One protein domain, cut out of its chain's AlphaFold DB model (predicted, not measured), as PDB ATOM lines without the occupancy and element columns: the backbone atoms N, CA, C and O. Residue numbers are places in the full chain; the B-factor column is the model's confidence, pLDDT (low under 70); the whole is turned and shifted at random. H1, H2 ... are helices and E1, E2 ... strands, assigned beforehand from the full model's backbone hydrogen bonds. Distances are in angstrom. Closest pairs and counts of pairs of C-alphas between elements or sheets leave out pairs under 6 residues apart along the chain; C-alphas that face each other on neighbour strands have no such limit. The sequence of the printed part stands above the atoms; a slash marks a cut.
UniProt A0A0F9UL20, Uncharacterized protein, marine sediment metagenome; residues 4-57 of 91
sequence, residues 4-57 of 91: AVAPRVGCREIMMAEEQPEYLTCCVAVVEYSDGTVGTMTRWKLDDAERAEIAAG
ATOM      1  N   ALA A   4      -3.258 -11.206  37.562       87.50
ATOM      2  CA  ALA A   4      -2.476 -12.420  37.748       87.50
ATOM      3  C   ALA A   4      -3.239 -13.639  37.192       87.50
ATOM      4  O   ALA A   4      -4.448 -13.803  37.392       87.50
ATOM      5  N   VAL A   5      -2.536 -14.488  36.454       90.94
ATOM      6  CA  VAL A   5      -3.045 -15.742  35.890       90.94
ATOM      7  C   VAL A   5      -2.037 -16.857  36.131       90.94
ATOM      8  O   VAL A   5      -0.845 -16.596  36.268       90.94
ATOM      9  N   ALA A   6      -2.512 -18.105  36.135       91.06
ATOM     10  CA  ALA A   6      -1.637 -19.271  36.214       91.06
ATOM     11  C   ALA A   6      -0.538 -19.198  35.127       91.06
ATOM     12  O   ALA A   6      -0.875 -18.969  33.952       91.06
ATOM     13  N   PRO A   7       0.746 -19.377  35.486       91.56
ATOM     14  CA  PRO A   7       1.864 -19.255  34.556       91.56
ATOM     15  C   PRO A   7       1.788 -20.186  33.343       91.56
ATOM     16  O   PRO A   7       1.933 -19.710  32.216       91.56
ATOM     17  N   ARG A   8       1.455 -21.466  33.551       89.56
ATOM     18  CA  ARG A   8       1.324 -22.510  32.522       89.56
ATOM     19  C   ARG A   8       2.593 -22.705  31.690       89.56
ATOM     20  O   ARG A   8       2.530 -22.731  30.469       89.56
ATOM     21  N   VAL A   9       3.738 -22.841  32.357       86.19
ATOM     22  CA  VAL A   9       5.059 -23.036  31.712       86.19
ATOM     23  C   VAL A   9       5.652 -24.432  31.929       86.19
ATOM     24  O   VAL A   9       6.845 -24.639  31.762       86.19
ATOM     25  N   GLY A  10       4.835 -25.405  32.341       86.69
ATOM     26  CA  GLY A  10       5.281 -26.789  32.563       86.69
ATOM     27  C   GLY A  10       6.059 -27.026  33.865       86.69
ATOM     28  O   GLY A  10       6.352 -28.174  34.188       86.69
ATOM     29  N   CYS A  11       6.340 -25.975  34.635       88.56
ATOM     30  CA  CYS A  11       6.925 -26.054  35.972       88.56
ATOM     31  C   CYS A  11       5.873 -26.366  37.051       88.56
ATOM     32  O   CYS A  11       4.664 -26.296  36.814       88.56
ATOM     33  N   ARG A  12       6.333 -26.677  38.270       92.06
ATOM     34  CA  ARG A  12       5.456 -26.834  39.439       92.06
ATOM     35  C   ARG A  12       4.798 -25.494  39.778       92.06
ATOM     36  O   ARG A  12       5.499 -24.515  40.008       92.06
ATOM     37  N   GLU A  13       3.473 -25.476  39.878       93.75
ATOM     38  CA  GLU A  13       2.700 -24.293  40.276       93.75
ATOM     39  C   GLU A  13       2.255 -24.393  41.745       93.75
ATOM     40  O   GLU A  13       1.864 -25.468  42.208       93.75
ATOM     41  N   ILE A  14       2.331 -23.282  42.480       92.75
ATOM     42  CA  ILE A  14       1.863 -23.147  43.869       92.75
ATOM     43  C   ILE A  14       1.071 -21.847  44.037       92.75
ATOM     44  O   ILE A  14       1.263 -20.891  43.284       92.75
ATOM     45  N   MET A  15       0.191 -21.797  45.034       91.88
ATOM     46  CA  MET A  15      -0.478 -20.560  45.431       91.88
ATOM     47  C   MET A  15       0.368 -19.844  46.487       91.88
ATOM     48  O   MET A  15       0.828 -20.450  47.451       91.88
ATOM     49  N   MET A  16       0.608 -18.553  46.286       87.56
ATOM     50  CA  MET A  16       1.368 -17.701  47.194       87.56
ATOM     51  C   MET A  16       0.427 -16.691  47.851       87.56
ATOM     52  O   MET A  16      -0.483 -16.185  47.194       87.56
ATOM     53  N   ALA A  17       0.668 -16.391  49.132       86.00
ATOM     54  CA  ALA A  17      -0.135 -15.467  49.938       86.00
ATOM     55  C   ALA A  17      -1.619 -15.875  50.111       86.00
ATOM     56  O   ALA A  17      -2.494 -15.019  50.173       86.00
ATOM     57  N   GLU A  18      -1.928 -17.175  50.197       87.62
ATOM     58  CA  GLU A  18      -3.290 -17.657  50.524       87.62
ATOM     59  C   GLU A  18      -3.732 -17.260  51.937       87.62
ATOM     60  O   GLU A  18      -4.898 -16.960  52.172       87.62
ATOM     61  N   GLU A  19      -2.789 -17.238  52.879       89.38
ATOM     62  CA  GLU A  19      -3.057 -16.989  54.301       89.38
ATOM     63  C   GLU A  19      -2.787 -15.537  54.727       89.38
ATOM     64  O   GLU A  19      -2.869 -15.218  55.910       89.38
ATOM     65  N   GLN A  20      -2.446 -14.652  53.783       85.62
ATOM     66  CA  GLN A  20      -2.097 -13.255  54.059       85.62
ATOM     67  C   GLN A  20      -3.166 -12.328  53.453       85.62
ATOM     68  O   GLN A  20      -3.062 -11.970  52.277       85.62
ATOM     69  N   PRO A  21      -4.228 -11.976  54.207       85.06
ATOM     70  CA  PRO A  21      -5.408 -11.279  53.683       85.06
ATOM     71  C   PRO A  21      -5.126  -9.871  53.141       85.06
ATOM     72  O   PRO A  21      -5.936  -9.324  52.394       85.06
ATOM     73  N   GLU A  22      -4.003  -9.266  53.517       83.38
ATOM     74  CA  GLU A  22      -3.533  -7.979  53.008       83.38
ATOM     75  C   GLU A  22      -2.957  -8.054  51.582       83.38
ATOM     76  O   GLU A  22      -2.762  -7.013  50.951       83.38
ATOM     77  N   TYR A  23      -2.708  -9.260  51.059       82.12
ATOM     78  CA  TYR A  23      -2.153  -9.477  49.727       82.12
ATOM     79  C   TYR A  23      -3.131 -10.204  48.803       82.12
ATOM     80  O   TYR A  23      -3.968 -11.004  49.214       82.12
ATOM     81  N   LEU A  24      -2.983  -9.951  47.502       81.88
ATOM     82  CA  LEU A  24      -3.646 -10.752  46.481       81.88
ATOM     83  C   LEU A  24      -2.961 -12.112  46.376       81.88
ATOM     84  O   LEU A  24      -1.775 -12.200  46.052       81.88
ATOM     85  N   THR A  25      -3.734 -13.173  46.573       88.31
ATOM     86  CA  THR A  25      -3.255 -14.531  46.350       88.31
ATOM     87  C   THR A  25      -2.891 -14.721  44.876       88.31
ATOM     88  O   THR A  25      -3.715 -14.506  43.982       88.31
ATOM     89  N   CYS A  26      -1.656 -15.146  44.614       88.56
ATOM     90  CA  CYS A  26      -1.118 -15.305  43.264       88.56
ATOM     91  C   CYS A  26      -0.691 -16.752  43.008       88.56
ATOM     92  O   CYS A  26       0.031 -17.343  43.806       88.56
ATOM     93  N   CYS A  27      -1.095 -17.317  41.869       91.44
ATOM     94  CA  CYS A  27      -0.534 -18.577  41.383       91.44
ATOM     95  C   CYS A  27       0.840 -18.305  40.754       91.44
ATOM     96  O   CYS A  27       0.942 -17.490  39.833       91.44
ATOM     97  N   VAL A  28       1.884 -18.970  41.248       91.62
ATOM     98  CA  VAL A  28       3.272 -18.796  40.800       91.62
ATOM     99  C   VAL A  28       3.870 -20.124  40.359       91.62
ATOM    100  O   VAL A  28       3.540 -21.175  40.904       91.62
ATOM    101  N   ALA A  29       4.771 -20.080  39.384       92.62
ATOM    102  CA  ALA A  29       5.565 -21.228  38.974       92.62
ATOM    103  C   ALA A  29       6.893 -21.202  39.729       92.62
ATOM    104  O   ALA A  29       7.524 -20.150  39.816       92.62
ATOM    105  N   VAL A  30       7.313 -22.347  40.256       90.56
ATOM    106  CA  VAL A  30       8.646 -22.538  40.832       90.56
ATOM    107  C   VAL A  30       9.584 -22.946  39.704       90.56
ATOM    108  O   VAL A  30       9.393 -24.000  39.096       90.56
ATOM    109  N   VAL A  31      10.561 -22.094  39.411       88.12
ATOM    110  CA  VAL A  31      11.515 -22.251  38.309       88.12
ATOM    111  C   VAL A  31      12.854 -22.683  38.884       88.12
ATOM    112  O   VAL A  31      13.318 -22.094  39.856       88.12
ATOM    113  N   GLU A  32      13.471 -23.691  38.282       87.94
ATOM    114  CA  GLU A  32      14.849 -24.085  38.568       87.94
ATOM    115  C   GLU A  32      15.701 -23.726  37.351       87.94
ATOM    116  O   GLU A  32      15.462 -24.216  36.246       87.94
ATOM    117  N   TYR A  33      16.643 -22.808  37.541       83.25
ATOM    118  CA  TYR A  33      17.557 -22.361  36.501       83.25
ATOM    119  C   TYR A  33      18.702 -23.363  36.318       83.25
ATOM    120  O   TYR A  33      19.001 -24.171  37.195       83.25
ATOM    121  N   SER A  34      19.381 -23.293  35.170       83.81
ATOM    122  CA  SER A  34      20.475 -24.220  34.824       83.81
ATOM    123  C   SER A  34      21.667 -24.208  35.794       83.81
ATOM    124  O   SER A  34      22.426 -25.172  35.843       83.81
ATOM    125  N   ASP A  35      21.826 -23.136  36.571       85.00
ATOM    126  CA  ASP A  35      22.852 -22.982  37.606       85.00
ATOM    127  C   ASP A  35      22.414 -23.526  38.982       85.00
ATOM    128  O   ASP A  35      23.161 -23.418  39.956       85.00
ATOM    129  N   GLY A  36      21.216 -24.116  39.073       84.56
ATOM    130  CA  GLY A  36      20.615 -24.619  40.308       84.56
ATOM    131  C   GLY A  36      19.902 -23.551  41.143       84.56
ATOM    132  O   GLY A  36      19.403 -23.861  42.227       84.56
ATOM    133  N   THR A  37      19.830 -22.299  40.677       84.94
ATOM    134  CA  THR A  37      19.061 -21.248  41.352       84.94
ATOM    135  C   THR A  37      17.565 -21.555  41.266       84.94
ATOM    136  O   THR A  37      17.055 -21.913  40.206       84.94
ATOM    137  N   VAL A  38      16.832 -21.370  42.368       84.12
ATOM    138  CA  VAL A  38      15.368 -21.498  42.396       84.12
ATOM    139  C   VAL A  38      14.736 -20.111  42.429       84.12
ATOM    140  O   VAL A  38      15.034 -19.309  43.313       84.12
ATOM    141  N   GLY A  39      13.850 -19.837  41.475       85.56
ATOM    142  CA  GLY A  39      13.077 -18.602  41.387       85.56
ATOM    143  C   GLY A  39      11.572 -18.848  41.359       85.56
ATOM    144  O   GLY A  39      11.097 -19.983  41.267       85.56
ATOM    145  N   THR A  40      10.805 -17.763  41.416       86.94
ATOM    146  CA  THR A  40       9.359 -17.784  41.189       86.94
ATOM    147  C   THR A  40       9.007 -16.942  39.969       86.94
ATOM    148  O   THR A  40       9.584 -15.882  39.742       86.94
ATOM    149  N   MET A  41       8.048 -17.413  39.173       88.19
ATOM    150  CA  MET A  41       7.532 -16.688  38.014       88.19
ATOM    151  C   MET A  41       6.044 -16.398  38.191       88.19
ATOM    152  O   MET A  41       5.249 -17.296  38.482       88.19
ATOM    153  N   THR A  42       5.665 -15.140  37.968       88.44
ATOM    154  CA  THR A  42       4.265 -14.708  37.870       88.44
ATOM    155  C   THR A  42       3.916 -14.429  36.416       88.44
ATOM    156  O   THR A  42       4.774 -14.054  35.618       88.44
ATOM    157  N   ARG A  43       2.643 -14.605  36.055       89.94
ATOM    158  CA  ARG A  43       2.137 -14.244  34.731       89.94
ATOM    159  C   ARG A  43       0.956 -13.308  34.873       89.94
ATOM    160  O   ARG A  43       0.024 -13.574  35.629       89.94
ATOM    161  N   TRP A  44       0.967 -12.254  34.072       89.12
ATOM    162  CA  TRP A  44      -0.061 -11.225  34.080       89.12
ATOM    163  C   TRP A  44      -0.764 -11.200  32.728       89.12
ATOM    164  O   TRP A  44      -0.129 -11.204  31.672       89.12
ATOM    165  N   LYS A  45      -2.098 -11.231  32.746       88.81
ATOM    166  CA  LYS A  45      -2.912 -11.038  31.551       88.81
ATOM    167  C   LYS A  45      -3.395  -9.597  31.528       88.81
ATOM    168  O   LYS A  45      -4.216  -9.220  32.359       88.81
ATOM    169  N   LEU A  46      -2.900  -8.866  30.536       90.12
ATOM    170  CA  LEU A  46      -3.401  -7.547  30.180       90.12
ATOM    171  C   LEU A  46      -4.719  -7.665  29.415       90.12
ATOM    172  O   LEU A  46      -4.851  -8.570  28.569       90.12
ATOM    173  N   ASP A  47      -5.651  -6.768  29.708       90.44
ATOM    174  CA  ASP A  47      -6.852  -6.555  28.901       90.44
ATOM    175  C   ASP A  47      -6.560  -5.720  27.639       90.44
ATOM    176  O   ASP A  47      -5.418  -5.340  27.371       90.44
ATOM    177  N   ASP A  48      -7.575  -5.521  26.797       94.25
ATOM    178  CA  ASP A  48      -7.403  -4.843  25.508       94.25
ATOM    179  C   ASP A  48      -7.104  -3.346  25.665       94.25
ATOM    180  O   ASP A  48      -6.382  -2.784  24.842       94.25
ATOM    181  N   ALA A  49      -7.610  -2.711  26.726       93.06
ATOM    182  CA  ALA A  49      -7.337  -1.308  27.011       93.06
ATOM    183  C   ALA A  49      -5.884  -1.129  27.474       93.06
ATOM    184  O   ALA A  49      -5.157  -0.320  26.909       93.06
ATOM    185  N   GLU A  50      -5.421  -1.968  28.401       91.94
ATOM    186  CA  GLU A  50      -4.038  -1.971  28.892       91.94
ATOM    187  C   GLU A  50      -3.032  -2.260  27.771       91.94
ATOM    188  O   GLU A  50      -1.959  -1.663  27.698       91.94
ATOM    189  N   ARG A  51      -3.374  -3.166  26.847       92.88
ATOM    190  CA  ARG A  51      -2.551  -3.420  25.654       92.88
ATOM    191  C   ARG A  51      -2.463  -2.197  24.752       92.88
ATOM    192  O   ARG A  51      -1.399  -1.957  24.188       92.88
ATOM    193  N   ALA A  52      -3.565  -1.467  24.588       93.81
ATOM    194  CA  ALA A  52      -3.602  -0.259  23.776       93.81
ATOM    195  C   ALA A  52      -2.777   0.874  24.408       93.81
ATOM    196  O   ALA A  52      -2.042   1.540  23.687       93.81
ATOM    197  N   GLU A  53      -2.841   1.045  25.731       92.69
ATOM    198  CA  GLU A  53      -2.020   2.006  26.482       92.69
ATOM    199  C   GLU A  53      -0.522   1.715  26.312       92.69
ATOM    200  O   GLU A  53       0.234   2.584  25.879       92.69
ATOM    201  N   ILE A  54      -0.095   0.464  26.520       92.00
ATOM    202  CA  ILE A  54       1.306   0.069  26.295       92.00
ATOM    203  C   ILE A  54       1.718   0.296  24.833       92.00
ATOM    204  O   ILE A  54       2.808   0.796  24.562       92.00
ATOM    205  N   ALA A  55       0.854  -0.038  23.869       94.19
ATOM    206  CA  ALA A  55       1.135   0.187  22.450       94.19
ATOM    207  C   ALA A  55       1.221   1.679  22.079       94.19
ATOM    208  O   ALA A  55       1.898   2.025  21.110       94.19
ATOM    209  N   ALA A  56       0.564   2.555  22.842       95.94
ATOM    210  CA  ALA A  56       0.650   4.004  22.698       95.94
ATOM    211  C   ALA A  56       1.932   4.601  23.310       95.94
ATOM    212  O   ALA A  56       2.200   5.784  23.103       95.94
ATOM    213  N   GLY A  57       2.746   3.789  23.993       94.81
ATOM    214  CA  GLY A  57       4.018   4.203  24.586       94.81
ATOM    215  C   GLY A  57       3.943   4.548  26.071       94.81
ATOM    216  O   GLY A  57       4.864   5.187  26.571       94.81
TER     217      GLY A  57
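Overview. This is residues 4 to 57 of the 91 residues of an uncharacterized protein of marine sediment metagenome (UniProt A0A0F9UL20). A small three-stranded antiparallel sheet, E1, E2 and E3, makes one end of a loose, flat domain; from E3 the backbone runs on nearly straight through E4 to one short helix, H1, at the far end. The first residues, 4 to 5, pair with E4, while residues 47 to 53, of which 48 to 53 belong to H1, stick out. The printed part has 54 residues, with four named strands and one named helix that follow along the chain as E1 E2 E3 E4 H1; 27 residues are in named elements, and the class is mixed, helices and strands. The radius of gyration of the C-alphas is 14.2 A and the spans are 39 by 33 by 17 A.

Arrangement. Residues 4 to 5 pair antiparallel with residues 43 to 44 of E4, residues 43 to 45. E1, residues 12 to 16, and E2, residues 26 to 32, form a hairpin, with N 14 and O 28 at 2.9 A. E2 and E3, residues 38 to 41, form another, with N 39 and O 31 at 2.8 A. E1 E2 E3 is a meander, each strand the antiparallel neighbour of the one before, with E1 and E3 as edge strands. E3 runs on into E4 across one residue, at 6 degrees; E4 pairs with no named strand. H1, residues 48 to 55, is not on the sheet and is apart from E4; in H1 every O i to N i+4 pair is within hydrogen-bond range.

Along the chain. E1 begins at C-alpha 12, (5.456, -26.834, 39.439), and spans 12.7 A. E2 spans 18.8 A, E3 10.2 A and E4 6.8 A. H1 spans 10.4 A and ends at C-alpha 55, (1.135, 0.187, 22.450).

Size, cuts and confidence. The C-alphas of Gly 36 and Ala 56, the two farthest apart, are 39.1 A from each other. The printed part has no cut and no long link. No printed residue is under 70 in pLDDT.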